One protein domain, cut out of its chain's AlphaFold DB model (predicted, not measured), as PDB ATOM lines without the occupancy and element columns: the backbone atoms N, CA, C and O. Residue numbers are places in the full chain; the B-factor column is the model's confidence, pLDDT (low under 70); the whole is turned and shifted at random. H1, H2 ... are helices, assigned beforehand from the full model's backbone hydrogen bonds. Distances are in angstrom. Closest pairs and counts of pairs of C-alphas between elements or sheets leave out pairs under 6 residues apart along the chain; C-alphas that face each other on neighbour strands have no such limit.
ATOM      1  N   LYS A  13     205.999 313.371 180.955       98.31
ATOM      2  CA  LYS A  13     205.729 313.177 182.388       98.31
ATOM      3  C   LYS A  13     204.721 314.201 182.913       98.31
ATOM      4  O   LYS A  13     203.753 313.817 183.555       98.31
ATOM      5  N   ALA A  14     204.889 315.480 182.570       98.25
ATOM      6  CA  ALA A  14     203.931 316.511 182.962       98.25
ATOM      7  C   ALA A  14     202.549 316.300 182.319       98.25
ATOM      8  O   ALA A  14     201.539 316.434 182.999       98.25
ATOM      9  N   ASN A  15     202.487 315.891 181.045       98.12
ATOM     10  CA  ASN A  15     201.226 315.509 180.402       98.12
ATOM     11  C   ASN A  15     200.532 314.364 181.150       98.12
ATOM     12  O   ASN A  15     199.330 314.443 181.392       98.12
ATOM     13  N   LYS A  16     201.269 313.315 181.538       98.06
ATOM     14  CA  LYS A  16     200.716 312.200 182.320       98.06
ATOM     15  C   LYS A  16     200.160 312.679 183.660       98.06
ATOM     16  O   LYS A  16     199.023 312.348 183.971       98.06
ATOM     17  N   SER A  17     200.897 313.519 184.388       98.38
ATOM     18  CA  SER A  17     200.425 314.101 185.650       98.38
ATOM     19  C   SER A  17     199.167 314.957 185.482       98.38
ATOM     20  O   SER A  17     198.233 314.829 186.264       98.38
ATOM     21  N   LEU A  18     199.082 315.793 184.444       98.38
ATOM     22  CA  LEU A  18     197.884 316.608 184.201       98.38
ATOM     23  C   LEU A  18     196.671 315.761 183.801       98.38
ATOM     24  O   LEU A  18     195.556 316.061 184.207       98.38
ATOM     25  N   ASN A  19     196.872 314.673 183.058       98.06
ATOM     26  CA  ASN A  19     195.791 313.726 182.781       98.06
ATOM     27  C   ASN A  19     195.362 312.956 184.036       98.06
ATOM     28  O   ASN A  19     194.172 312.720 184.224       98.06
ATOM     29  N   ALA A  20     196.302 312.605 184.917       98.12
ATOM     30  CA  ALA A  20     195.983 312.010 186.212       98.12
ATOM     31  C   ALA A  20     195.180 312.975 187.101       98.12
ATOM     32  O   ALA A  20     194.266 312.541 187.792       98.12
ATOM     33  N   ALA A  21     195.451 314.282 187.022       97.94
ATOM     34  CA  ALA A  21     194.657 315.306 187.698       97.94
ATOM     35  C   ALA A  21     193.201 315.342 187.209       97.94
ATOM     36  O   ALA A  21     192.281 315.342 188.024       97.94
ATOM     37  N   VAL A  22     192.990 315.325 185.886       98.12
ATOM     38  CA  VAL A  22     191.643 315.239 185.293       98.12
ATOM     39  C   VAL A  22     190.941 313.975 185.781       98.12
ATOM     40  O   VAL A  22     189.830 314.046 186.298       98.12
ATOM     41  N   LYS A  23     191.628 312.831 185.702       97.44
ATOM     42  CA  LYS A  23     191.078 311.538 186.111       97.44
ATOM     43  C   LYS A  23     190.687 311.506 187.590       97.44
ATOM     44  O   LYS A  23     189.646 310.951 187.920       97.44
ATOM     45  N   ALA A  24     191.492 312.110 188.463       97.31
ATOM     46  CA  ALA A  24     191.193 312.201 189.887       97.31
ATOM     47  C   ALA A  24     189.936 313.042 190.156       97.31
ATOM     48  O   ALA A  24     189.100 312.641 190.960       97.31
ATOM     49  N   ALA A  25     189.769 314.174 189.463       97.75
ATOM     50  CA  ALA A  25     188.555 314.987 189.562       97.75
ATOM     51  C   ALA A  25     187.315 314.212 189.085       97.75
ATOM     52  O   ALA A  25     186.289 314.214 189.768       97.75
ATOM     53  N   GLU A  26     187.439 313.500 187.960       97.50
ATOM     54  CA  GLU A  26     186.388 312.630 187.425       97.50
ATOM     55  C   GLU A  26     186.014 311.513 188.404       97.50
ATOM     56  O   GLU A  26     184.834 311.308 188.667       97.50
ATOM     57  N   ASP A  27     186.994 310.815 188.986       96.88
ATOM     58  CA  ASP A  27     186.762 309.711 189.930       96.88
ATOM     59  C   ASP A  27     186.132 310.165 191.244       96.88
ATOM     60  O   ASP A  27     185.298 309.456 191.809       96.88
ATOM     61  N   LEU A  28     186.498 311.356 191.720       97.25
ATOM     62  CA  LEU A  28     185.874 311.978 192.887       97.25
ATOM     63  C   LEU A  28     184.471 312.524 192.577       97.25
ATOM     64  O   LEU A  28     183.760 312.938 193.491       97.25
ATOM     65  N   GLY A  29     184.049 312.520 191.308       97.19
ATOM     66  CA  GLY A  29     182.764 313.059 190.873       97.19
ATOM     67  C   GLY A  29     182.677 314.579 190.989       97.19
ATOM     68  O   GLY A  29     181.587 315.135 191.138       97.19
ATOM     69  N   HIS A  30     183.822 315.261 190.964       97.06
ATOM     70  CA  HIS A  30     183.887 316.714 190.951       97.06
ATOM     71  C   HIS A  30     183.598 317.235 189.538       97.06
ATOM     72  O   HIS A  30     183.889 316.587 188.534       97.06
ATOM     73  N   THR A  31     183.008 318.426 189.438       96.56
ATOM     74  CA  THR A  31     182.603 319.029 188.152       96.56
ATOM     75  C   THR A  31     183.576 320.110 187.671       96.56
ATOM     76  O   THR A  31     183.196 320.982 186.896       96.56
ATOM     77  N   TYR A  32     184.792 320.134 188.211       97.44
ATOM     78  CA  TYR A  32     185.838 321.099 187.879       97.44
ATOM     79  C   TYR A  32     187.211 320.512 188.203       97.44
ATOM     80  O   TYR A  32     187.334 319.619 189.041       97.44
ATOM     81  N   ILE A  33     188.257 321.064 187.589       97.88
ATOM     82  CA  ILE A  33     189.641 320.644 187.826       97.88
ATOM     83  C   ILE A  33     190.366 321.773 188.557       97.88
ATOM     84  O   ILE A  33     190.731 322.792 187.972       97.88
ATOM     85  N   GLY A  34     190.502 321.620 189.870       96.00
ATOM     86  CA  GLY A  34     191.188 322.570 190.752       96.00
ATOM     87  C   GLY A  34     192.681 322.284 190.954       96.00
ATOM     88  O   GLY A  34     193.226 321.282 190.488       96.00
ATOM     89  N   SER A  35     193.353 323.170 191.689       95.31
ATOM     90  CA  SER A  35     194.779 323.063 192.053       95.31
ATOM     91  C   SER A  35     195.123 321.781 192.819       95.31
ATOM     92  O   SER A  35     196.178 321.186 192.629       95.31
ATOM     93  N   GLU A  36     194.201 321.333 193.657       94.69
ATOM     94  CA  GLU A  36     194.267 320.119 194.454       94.69
ATOM     95  C   GLU A  36     194.284 318.852 193.592       94.69
ATOM     96  O   GLU A  36     195.008 317.904 193.886       94.69
ATOM     97  N   HIS A  37     193.572 318.870 192.466       97.75
ATOM     98  CA  HIS A  37     193.590 317.777 191.505       97.75
ATOM     99  C   HIS A  37     194.914 317.750 190.751       97.75
ATOM    100  O   HIS A  37     195.477 316.679 190.541       97.75
ATOM    101  N   ILE A  38     195.465 318.922 190.403       97.69
ATOM    102  CA  ILE A  38     196.822 319.008 189.841       97.69
ATOM    103  C   ILE A  38     197.829 318.405 190.824       97.69
ATOM    104  O   ILE A  38     198.682 317.625 190.405       97.69
ATOM    105  N   LEU A  39     197.711 318.705 192.120       96.31
ATOM    106  CA  LEU A  39     198.573 318.126 193.149       96.31
ATOM    107  C   LEU A  39     198.451 316.593 193.214       96.31
ATOM    108  O   LEU A  39     199.477 315.916 193.199       96.31
ATOM    109  N   LEU A  40     197.233 316.039 193.197       97.31
ATOM    110  CA  LEU A  40     197.016 314.587 193.091       97.31
ATOM    111  C   LEU A  40     197.664 313.994 191.832       97.31
ATOM    112  O   LEU A  40     198.327 312.960 191.899       97.31
ATOM    113  N   GLY A  41     197.550 314.678 190.694       97.94
ATOM    114  CA  GLY A  41     198.195 314.268 189.448       97.94
ATOM    115  C   GLY A  41     199.728 314.301 189.495       97.94
ATOM    116  O   GLY A  41     200.391 313.493 188.849       97.94
ATOM    117  N   LEU A  42     200.331 315.205 190.271       98.06
ATOM    118  CA  LEU A  42     201.779 315.206 190.514       98.06
ATOM    119  C   LEU A  42     202.203 314.075 191.465       98.06
ATOM    120  O   LEU A  42     203.295 313.528 191.315       98.06
ATOM    121  N   LEU A  43     201.338 313.706 192.414       97.25
ATOM    122  CA  LEU A  43     201.549 312.613 193.369       97.25
ATOM    123  C   LEU A  43     201.339 311.218 192.764       97.25
ATOM    124  O   LEU A  43     201.789 310.236 193.350       97.25
ATOM    125  N   SER A  44     200.690 311.109 191.600       96.75
ATOM    126  CA  SER A  44     200.387 309.814 190.976       96.75
ATOM    127  C   SER A  44     201.623 309.065 190.461       96.75
ATOM    128  O   SER A  44     201.533 307.881 190.149       96.75
ATOM    129  N   ASP A  45     202.767 309.744 190.320       96.38
ATOM    130  CA  ASP A  45     204.035 309.148 189.888       96.38
ATOM    131  C   ASP A  45     205.218 309.753 190.663       96.38
ATOM    132  O   ASP A  45     205.734 310.831 190.340       96.38
ATOM    133  N   THR A  46     205.694 309.019 191.673       94.06
ATOM    134  CA  THR A  46     206.838 309.409 192.514       94.06
ATOM    135  C   THR A  46     208.186 309.346 191.791       94.06
ATOM    136  O   THR A  46     209.182 309.826 192.325       94.06
ATOM    137  N   SER A  47     208.243 308.816 190.560       96.12
ATOM    138  CA  SER A  47     209.447 308.843 189.711       96.12
ATOM    139  C   SER A  47     209.623 310.165 188.943       96.12
ATOM    140  O   SER A  47     210.611 310.367 188.219       96.12
ATOM    141  N   THR A  48     208.650 311.073 189.045       98.19
ATOM    142  CA  THR A  48     208.749 312.447 188.537       98.19
ATOM    143  C   THR A  48     209.496 313.342 189.524       98.19
ATOM    144  O   THR A  48     209.624 313.015 190.700       98.19
ATOM    145  N   VAL A  49     209.986 314.499 189.062       97.94
ATOM    146  CA  VAL A  49     210.686 315.438 189.953       97.94
ATOM    147  C   VAL A  49     209.728 315.970 191.020       97.94
ATOM    148  O   VAL A  49     210.078 315.978 192.195       97.94
ATOM    149  N   ALA A  50     208.504 316.353 190.639       97.75
ATOM    150  CA  ALA A  50     207.512 316.816 191.608       97.75
ATOM    151  C   ALA A  50     207.093 315.715 192.585       97.75
ATOM    152  O   ALA A  50     207.071 315.957 193.787       97.75
ATOM    153  N   GLY A  51     206.807 314.509 192.084       96.56
ATOM    154  CA  GLY A  51     206.418 313.379 192.922       96.56
ATOM    155  C   GLY A  51     207.508 312.996 193.924       96.56
ATOM    156  O   GLY A  51     207.206 312.769 195.092       96.56
ATOM    157  N   ALA A  52     208.779 313.006 193.508       97.00
ATOM    158  CA  ALA A  52     209.910 312.759 194.401       97.00
ATOM    159  C   ALA A  52     210.061 313.848 195.476       97.00
ATOM    160  O   ALA A  52     210.304 313.528 196.638       97.00
ATOM    161  N   VAL A  53     209.892 315.126 195.111       96.81
ATOM    162  CA  VAL A  53     209.929 316.243 196.071       96.81
ATOM    163  C   VAL A  53     208.788 316.123 197.081       96.81
ATOM    164  O   VAL A  53     209.033 316.181 198.279       96.81
ATOM    165  N   LEU A  54     207.555 315.894 196.628       95.06
ATOM    166  CA  LEU A  54     206.401 315.742 197.516       95.06
ATOM    167  C   LEU A  54     206.559 314.541 198.462       95.06
ATOM    168  O   LEU A  54     206.333 314.673 199.665       95.06
ATOM    169  N   ALA A  55     207.048 313.407 197.950       92.12
ATOM    170  CA  ALA A  55     207.347 312.230 198.763       92.12
ATOM    171  C   ALA A  55     208.436 312.507 199.815       92.12
ATOM    172  O   ALA A  55     208.310 312.065 200.955       92.12
ATOM    173  N   ALA A  56     209.475 313.278 199.475       94.81
ATOM    174  CA  ALA A  56     210.511 313.687 200.428       94.81
ATOM    175  C   ALA A  56     209.970 314.587 201.557       94.81
ATOM    176  O   ALA A  56     210.551 314.629 202.641       94.81
ATOM    177  N   HIS A  57     208.845 315.265 201.322       93.75
ATOM    178  CA  HIS A  57     208.110 316.043 202.320       93.75
ATOM    179  C   HIS A  57     207.016 315.234 203.047       93.75
ATOM    180  O   HIS A  57     206.256 315.807 203.820       93.75
ATOM    181  N   ASN A  58     206.958 313.909 202.853       94.50
ATOM    182  CA  ASN A  58     205.929 313.014 203.401       94.50
ATOM    183  C   ASN A  58     204.495 313.384 202.988       94.50
ATOM    184  O   ASN A  58     203.552 313.084 203.711       94.50
ATOM    185  N   ILE A  59     204.327 314.028 201.832       93.50
ATOM    186  CA  ILE A  59     203.009 314.305 201.264       93.50
ATOM    187  C   ILE A  59     202.667 313.151 200.336       93.50
ATOM    188  O   ILE A  59     203.375 312.911 199.353       93.50
ATOM    189  N   THR A  60     201.588 312.430 200.635       94.31
ATOM    190  CA  THR A  60     201.153 311.293 199.821       94.31
ATOM    191  C   THR A  60     199.861 311.588 199.069       94.31
ATOM    192  O   THR A  60     199.083 312.469 199.433       94.31
ATOM    193  N   TYR A  61     199.620 310.824 197.999       95.88
ATOM    194  CA  TYR A  61     198.353 310.874 197.266       95.88
ATOM    195  C   TYR A  61     197.159 310.631 198.199       95.88
ATOM    196  O   TYR A  61     196.168 311.349 198.124       95.88
ATOM    197  N   ALA A  62     197.279 309.644 199.095       95.94
ATOM    198  CA  ALA A  62     196.215 309.257 200.013       95.94
ATOM    199  C   ALA A  62     195.829 310.407 200.956       95.94
ATOM    200  O   ALA A  62     194.643 310.689 201.094       95.94
ATOM    201  N   ASP A  63     196.814 311.114 201.522       91.56
ATOM    202  CA  ASP A  63     196.557 312.230 202.445       91.56
ATOM    203  C   ASP A  63     195.743 313.343 201.770       91.56
ATOM    204  O   ASP A  63     194.764 313.848 202.321       91.56
ATOM    205  N   ILE A  64     196.131 313.712 200.544       94.06
ATOM    206  CA  ILE A  64     195.445 314.758 199.780       94.06
ATOM    207  C   ILE A  64     194.062 314.280 199.333       94.06
ATOM    208  O   ILE A  64     193.098 315.038 199.415       94.06
ATOM    209  N   GLU A  65     193.931 313.033 198.885       95.94
ATOM    210  CA  GLU A  65     192.646 312.485 198.453       95.94
ATOM    211  C   GLU A  65     191.642 312.439 199.616       95.94
ATOM    212  O   GLU A  65     190.493 312.855 199.454       95.94
ATOM    213  N   GLU A  66     192.062 311.983 200.800       95.81
ATOM    214  CA  GLU A  66     191.221 311.983 202.000       95.81
ATOM    215  C   GLU A  66     190.805 313.400 202.416       95.81
ATOM    216  O   GLU A  66     189.648 313.618 202.790       95.81
ATOM    217  N   GLU A  67     191.702 314.382 202.302       92.69
ATOM    218  CA  GLU A  67     191.373 315.787 202.549       92.69
ATOM    219  C   GLU A  67     190.277 316.297 201.607       92.69
ATOM    220  O   GLU A  67     189.337 316.961 202.049       92.69
ATOM    221  N   LEU A  68     190.358 315.970 200.315       93.19
ATOM    222  CA  LEU A  68     189.351 316.385 199.334       93.19
ATOM    223  C   LEU A  68     188.002 315.731 199.585       93.19
ATOM    224  O   LEU A  68     186.982 316.423 199.607       93.19
ATOM    225  N   LYS A  69     187.997 314.428 199.875       95.50
ATOM    226  CA  LYS A  69     186.775 313.707 200.251       95.50
ATOM    227  C   LYS A  69     186.111 314.324 201.479       95.50
ATOM    228  O   LYS A  69     184.886 314.358 201.557       95.50
ATOM    229  N   ARG A  70     186.900 314.821 202.435       95.06
ATOM    230  CA  ARG A  70     186.392 315.444 203.664       95.06
ATOM    231  C   ARG A  70     185.907 316.881 203.464       95.06
ATOM    232  O   ARG A  70     184.908 317.264 204.064       95.06
ATOM    233  N   SER A  71     186.632 317.679 202.683       91.38
ATOM    234  CA  SER A  71     186.385 319.120 202.532       91.38
ATOM    235  C   SER A  71     185.378 319.463 201.430       91.38
ATOM    236  O   SER A  71     184.608 320.409 201.593       91.38
ATOM    237  N   ILE A  72     185.365 318.700 200.334       93.06
ATOM    238  CA  ILE A  72     184.493 318.914 199.167       93.06
ATOM    239  C   ILE A  72     183.402 317.840 199.112       93.06
ATOM    240  O   ILE A  72     182.234 318.158 198.892       93.06
ATOM    241  N   GLY A  73     183.769 316.580 199.356       93.38
ATOM    242  CA  GLY A  73     182.870 315.430 199.272       93.38
ATOM    243  C   GLY A  73     183.243 314.473 198.142       93.38
ATOM    244  O   GLY A  73     184.332 314.542 197.584       93.38
ATOM    245  N   VAL A  74     182.332 313.551 197.834       95.81
ATOM    246  CA  VAL A  74     182.441 312.628 196.695       95.81
ATOM    247  C   VAL A  74     181.110 312.624 195.955       95.81
ATOM    248  O   VAL A  74     180.051 312.507 196.576       95.81
ATOM    249  N   GLY A  75     181.173 312.767 194.636       94.50
ATOM    250  CA  GLY A  75     180.036 312.699 193.727       94.50
ATOM    251  C   GLY A  75     179.950 311.374 192.969       94.50
ATOM    252  O   GLY A  75     180.649 310.403 193.253       94.50
ATOM    253  N   VAL A  76     179.072 311.344 191.967       94.06
ATOM    254  CA  VAL A  76     179.076 310.286 190.947       94.06
ATOM    255  C   VAL A  76     180.166 310.622 189.930       94.06
ATOM    256  O   VAL A  76     180.258 311.800 189.579       94.06
ATOM    257  N   PRO A  77     180.954 309.645 189.440       94.12
ATOM    258  CA  PRO A  77     182.004 309.926 188.476       94.12
ATOM    259  C   PRO A  77     181.528 310.751 187.278       94.12
ATOM    260  O   PRO A  77     180.460 310.485 186.717       94.12
ATOM    261  N   THR A  78     182.320 311.756 186.914       94.38
ATOM    262  CA  THR A  78     182.024 312.727 185.851       94.38
ATOM    263  C   THR A  78     182.908 312.494 184.622       94.38
ATOM    264  O   THR A  78     183.809 311.657 184.637       94.38
ATOM    265  N   GLU A  79     182.634 313.224 183.541       95.62
ATOM    266  CA  GLU A  79     183.551 313.382 182.408       95.62
ATOM    267  C   GLU A  79     183.916 314.863 182.304       95.62
ATOM    268  O   GLU A  79     183.024 315.715 182.315       95.62
ATOM    269  N   LEU A  80     185.210 315.170 182.215       95.94
ATOM    270  CA  LEU A  80     185.721 316.540 182.207       95.94
ATOM    271  C   LEU A  80     186.604 316.804 180.984       95.94
ATOM    272  O   LEU A  80     187.171 315.906 180.363       95.94
ATOM    273  N   GLN A  81     186.726 318.078 180.631       95.31
ATOM    274  CA  GLN A  81     187.566 318.594 179.559       95.31
ATOM    275  C   GLN A  81     188.605 319.579 180.120       95.31
ATOM    276  O   GLN A  81     188.420 320.145 181.198       95.31
ATOM    277  N   PRO A  82     189.693 319.877 179.384       91.00
ATOM    278  CA  PRO A  82     190.658 320.904 179.782       91.00
ATOM    279  C   PRO A  82     190.045 322.295 180.023       91.00
ATOM    280  O   PRO A  82     190.620 323.118 180.738       91.00
ATOM    281  N   ASP A  83     188.869 322.571 179.461       94.12
ATOM    282  CA  ASP A  83     188.159 323.826 179.695       94.12
ATOM    283  C   ASP A  83     187.564 323.919 181.111       94.12
ATOM    284  O   ASP A  83     187.424 325.037 181.618       94.12
ATOM    285  N   ASP A  84     187.354 322.784 181.788       97.62
ATOM    286  CA  ASP A  84     186.834 322.681 183.161       97.62
ATOM    287  C   ASP A  84     187.898 322.948 184.239       97.62
ATOM    288  O   ASP A  84     187.608 322.935 185.441       97.62
ATOM    289  N   PHE A  85     189.143 323.236 183.842       97.38
ATOM    290  CA  PHE A  85     190.127 323.797 184.763       97.38
ATOM    291  C   PHE A  85     189.633 325.143 185.300       97.38
ATOM    292  O   PHE A  85     189.282 326.063 184.550       97.38
ATOM    293  N   THR A  86     189.670 325.283 186.623       96.75
ATOM    294  CA  THR A  86     189.345 326.541 187.302       96.75
ATOM    295  C   THR A  86     190.263 327.682 186.826       96.75
ATOM    296  O   THR A  86     191.402 327.430 186.412       96.75
ATOM    297  N   PRO A  87     189.836 328.957 186.925       95.81
ATOM    298  CA  PRO A  87     190.701 330.095 186.601       95.81
ATOM    299  C   PRO A  87     192.037 330.059 187.353       95.81
ATOM    300  O   PRO A  87     193.084 330.342 186.776       95.81
ATOM    301  N   ARG A  88     192.005 329.626 188.619       93.81
ATOM    302  CA  ARG A  88     193.193 329.442 189.455       93.81
ATOM    303  C   ARG A  88     194.140 328.397 188.867       93.81
ATOM    304  O   ARG A  88     195.288 328.686 188.565       93.81
ATOM    305  N   SER A  89     193.649 327.191 188.604       95.69
ATOM    306  CA  SER A  89     194.484 326.141 188.020       95.69
ATOM    307  C   SER A  89     195.017 326.499 186.626       95.69
ATOM    308  O   SER A  89     196.139 326.127 186.298       95.69
ATOM    309  N   LYS A  90     194.274 327.271 185.819       96.31
ATOM    310  CA  LYS A  90     194.781 327.809 184.541       96.31
ATOM    311  C   LYS A  90     195.960 328.761 184.771       96.31
ATOM    312  O   LYS A  90     196.995 328.605 184.128       96.31
ATOM    313  N   ASN A  91     195.857 329.652 185.758       95.88
ATOM    314  CA  ASN A  91     196.948 330.537 186.170       95.88
ATOM    315  C   ASN A  91     198.194 329.768 186.667       95.88
ATOM    316  O   ASN A  91     199.319 330.156 186.352       95.88
ATOM    317  N   ILE A  92     198.025 328.638 187.368       97.06
ATOM    318  CA  ILE A  92     199.141 327.734 187.721       97.06
ATOM    319  C   ILE A  92     199.839 327.215 186.462       97.06
ATOM    320  O   ILE A  92     201.066 327.272 186.366       97.06
ATOM    321  N   LEU A  93     199.078 326.716 185.483       97.25
ATOM    322  CA  LEU A  93     199.645 326.187 184.242       97.25
ATOM    323  C   LEU A  93     200.390 327.279 183.466       97.25
ATOM    324  O   LEU A  93     201.519 327.055 183.032       97.25
ATOM    325  N   GLU A  94     199.832 328.481 183.365       96.56
ATOM    326  CA  GLU A  94     200.496 329.634 182.745       96.56
ATOM    327  C   GLU A  94     201.779 330.034 183.491       96.56
ATOM    328  O   GLU A  94     202.832 330.239 182.882       96.56
ATOM    329  N   THR A  95     201.733 330.065 184.824       97.19
ATOM    330  CA  THR A  95     202.898 330.366 185.667       97.19
ATOM    331  C   THR A  95     203.997 329.310 185.509       97.19
ATOM    332  O   THR A  95     205.180 329.645 185.448       97.19
ATOM    333  N   SER A  96     203.632 328.034 185.359       98.00
ATOM    334  CA  SER A  96     204.596 326.953 185.121       98.00
ATOM    335  C   SER A  96     205.350 327.120 183.793       98.00
ATOM    336  O   SER A  96     206.551 326.844 183.722       98.00
ATOM    337  N   VAL A  97     204.696 327.674 182.763       97.94
ATOM    338  CA  VAL A  97     205.344 328.046 181.494       97.94
ATOM    339  C   VAL A  97     206.358 329.169 181.710       97.94
ATOM    340  O   VAL A  97     207.456 329.120 181.151       97.94
ATOM    341  N   ALA A  98     206.028 330.169 182.532       96.50
ATOM    342  CA  ALA A  98     206.958 331.243 182.868       96.50
ATOM    343  C   ALA A  98     208.205 330.706 183.588       96.50
ATOM    344  O   ALA A  98     209.320 331.087 183.230       96.50
ATOM    345  N   PHE A  99     208.040 329.770 184.528       97.38
ATOM    346  CA  PHE A  99     209.168 329.141 185.212       97.38
ATOM    347  C   PHE A  99     210.056 328.321 184.285       97.38
ATOM    348  O   PHE A  99     211.273 328.488 184.329       97.38
ATOM    349  N   ALA A 100     209.472 327.498 183.407       98.25
ATOM    350  CA  ALA A 100     210.249 326.736 182.430       98.25
ATOM    351  C   ALA A 100     211.132 327.660 181.584       98.25
ATOM    352  O   ALA A 100     212.341 327.453 181.475       98.25
ATOM    353  N   ARG A 101     210.559 328.765 181.091       97.00
ATOM    354  CA  ARG A 101     211.301 329.777 180.327       97.00
ATOM    355  C   ARG A 101     212.401 330.449 181.147       97.00
ATOM    356  O   ARG A 101     213.508 330.606 180.643       97.00
ATOM    357  N   GLN A 102     212.123 330.831 182.396       96.75
ATOM    358  CA  GLN A 102     213.116 331.441 183.291       96.75
ATOM    359  C   GLN A 102     214.296 330.507 183.584       96.75
ATOM    360  O   GLN A 102     215.424 330.972 183.720       96.75
ATOM    361  N   MET A 103     214.050 329.198 183.634       97.00
ATOM    362  CA  MET A 103     215.072 328.168 183.831       97.00
ATOM    363  C   MET A 103     215.742 327.714 182.521       97.00
ATOM    364  O   MET A 103     216.519 326.760 182.524       97.00
ATOM    365  N   GLY A 104     215.448 328.371 181.392       96.88
ATOM    366  CA  GLY A 104     216.007 328.035 180.079       96.88
ATOM    367  C   GLY A 104     215.483 326.724 179.479       96.88
ATOM    368  O   GLY A 104     216.068 326.214 178.526       96.88
ATOM    369  N   GLN A 105     214.392 326.172 180.016       97.69
ATOM    370  CA  GLN A 105     213.761 324.944 179.539       97.69
ATOM    371  C   GLN A 105     212.706 325.254 178.470       97.69
ATOM    372  O   GLN A 105     211.890 326.165 178.608       97.69
ATOM    373  N   GLN A 106     212.702 324.468 177.389       95.50
ATOM    374  CA  GLN A 106     211.727 324.620 176.298       95.50
ATOM    375  C   GLN A 106     210.373 323.972 176.609       95.50
ATOM    376  O   GLN A 106     209.366 324.333 176.000       95.50
ATOM    377  N   LEU A 107     210.351 323.005 177.529       98.25
ATOM    378  CA  LEU A 107     209.159 322.264 177.921       98.25
ATOM    379  C   LEU A 107     208.923 322.388 179.421       98.25
ATOM    380  O   LEU A 107     209.858 322.361 180.217       98.25
ATOM    381  N   VAL A 108     207.651 322.451 179.796       98.69
ATOM    382  CA  VAL A 108     207.218 322.438 181.188       98.69
ATOM    383  C   VAL A 108     207.317 321.015 181.743       98.69
ATOM    384  O   VAL A 108     206.620 320.090 181.310       98.69
ATOM    385  N   GLY A 109     208.225 320.836 182.695       98.50
ATOM    386  CA  GLY A 109     208.335 319.642 183.534       98.50
ATOM    387  C   GLY A 109     207.447 319.702 184.780       98.50
ATOM    388  O   GLY A 109     206.860 320.734 185.102       98.50
ATOM    389  N   THR A 110     207.363 318.586 185.501       98.44
ATOM    390  CA  THR A 110     206.546 318.458 186.721       98.44
ATOM    391  C   THR A 110     206.969 319.426 187.829       98.44
ATOM    392  O   THR A 110     206.133 319.968 188.541       98.44
ATOM    393  N   GLU A 111     208.265 319.703 187.933       97.94
ATOM    394  CA  GLU A 111     208.884 320.633 188.875       97.94
ATOM    395  C   GLU A 111     208.435 322.079 188.663       97.94
ATOM    396  O   GLU A 111     208.228 322.806 189.629       97.94
ATOM    397  N   HIS A 112     208.208 322.483 187.414       98.44
ATOM    398  CA  HIS A 112     207.715 323.818 187.094       98.44
ATOM    399  C   HIS A 112     206.245 323.976 187.495       98.44
ATOM    400  O   HIS A 112     205.845 325.042 187.964       98.44
ATOM    401  N   VAL A 113     205.444 322.914 187.339       98.19
ATOM    402  CA  VAL A 113     204.046 322.882 187.798       98.19
ATOM    403  C   VAL A 113     203.994 322.929 189.324       98.19
ATOM    404  O   VAL A 113     203.269 323.751 189.880       98.19
ATOM    405  N   LEU A 114     204.811 322.123 190.009       96.94
ATOM    406  CA  LEU A 114     204.906 322.145 191.469       96.94
ATOM    407  C   LEU A 114     205.346 323.521 191.993       96.94
ATOM    408  O   LEU A 114     204.751 324.044 192.932       96.94
ATOM    409  N   LEU A 115     206.343 324.142 191.358       95.88
ATOM    410  CA  LEU A 115     206.802 325.481 191.722       95.88
ATOM    411  C   LEU A 115     205.711 326.545 191.508       95.88
ATOM    412  O   LEU A 115     205.587 327.470 192.311       95.88
ATOM    413  N   ALA A 116     204.900 326.410 190.455       96.38
ATOM    414  CA  ALA A 116     203.742 327.269 190.218       96.38
ATOM    415  C   ALA A 116     202.673 327.128 191.308       96.38
ATOM    416  O   ALA A 116     202.207 328.149 191.812       96.38
ATOM    417  N   ILE A 117     202.360 325.899 191.738       93.88
ATOM    418  CA  ILE A 117     201.459 325.648 192.875       93.88
ATOM    419  C   ILE A 117     202.000 326.321 194.143       93.88
ATOM    420  O   ILE A 117     201.272 327.051 194.813       93.88
ATOM    421  N   ALA A 118     203.286 326.128 194.449       91.12
ATOM    422  CA  ALA A 118     203.914 326.699 195.640       91.12
ATOM    423  C   ALA A 118     203.914 328.240 195.633       91.12
ATOM    424  O   ALA A 118     203.757 328.867 196.679       91.12
ATOM    425  N   ARG A 119     204.057 328.873 194.459       87.00
ATOM    426  CA  ARG A 119     204.065 330.340 194.329       87.00
ATOM    427  C   ARG A 119     202.684 330.979 194.432       87.00
ATOM    428  O   ARG A 119     202.597 332.131 194.850       87.00
ATOM    429  N   GLU A 120     201.618 330.282 194.047       79.50
ATOM    430  CA  GLU A 120     200.263 330.847 194.065       79.50
ATOM    431  C   GLU A 120     199.746 331.131 195.494       79.50
ATOM    432  O   GLU A 120     198.792 331.889 195.676       79.50
ATOM    433  N   GLY A 121     200.402 330.580 196.527       62.03
ATOM    434  CA  GLY A 121     200.267 331.016 197.926       62.03
ATOM    435  C   GLY A 121     198.873 330.847 198.541       62.03
ATOM    436  O   GLY A 121     198.604 331.371 199.616       62.03
TER     437      GLY A 121
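What this domain is: This is residues 13 to 121 of the 128 residues of the protein "Protein containing Clp" of human gut metagenome (UniProt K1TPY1). A short helix, H2, forms the middle of a cluster of six crossed helices, and the other five touch it from different sides. H1 crosses H2 closely, H5 and H6 make a crossed pair, and a long loop, residues 72 to 86, swings round the outside from H4 to H5. The printed part has 109 residues with six named helices, H1 to H6 in chain order, and no named strand: all helix. It is compact, with a radius of gyration of the C-alphas of 13.3 A and spans of 42 by 31 by 24 A.

How they stand to each other: Start with H1, residues 13 to 27, which touches the hub H2, residues 35 to 43, at a steep tilt of 59 degrees; look at the closest C-alphas, Ala 21 and Gly 41, 4.1 A apart. H3, residues 49 to 56, touches H2 about perpendicular at 85 degrees, closest at C-alphas 43 and 51, 4.9 A. H4, residues 61 to 71, touches H2 at a shallow tilt of 22 degrees, opposite ways, closest at C-alphas 43 and 61, 5.3 A. H5, residues 87 to 102, touches H2 with residues 88 to 92 alone, closest at C-alphas 35 and 89, 5.1 A. H6, residues 110 to 120, touches H5 at a steep tilt of 60 degrees, closest at C-alphas 96 and 112, 4.8 A. H6 also touches H2, closest at C-alphas 42 and 110, 6.9 A. H1 and H5 are apart. In the six helices every O i to N i+4 pair is within hydrogen-bond range.

Where its parts are: Find C-alpha 13 at (205.729, 313.177, 182.388); from there H1 runs 20.7 A. H2 spans 12.5 A, H3 10.6 A and H4 15.5 A. H5 begins at C-alpha 87, (190.701, 330.095, 186.601), and runs 22.7 A. H6 runs 15.7 A to C-alpha 120 at (200.263, 330.847, 194.065).

The domain as a whole: The C-alphas farthest apart, Val 76 and Gly 104, are 42.4 A apart. The printed part has no cut, and the link from H4 to H5 is long. Residue 121 is under 70 in pLDDT.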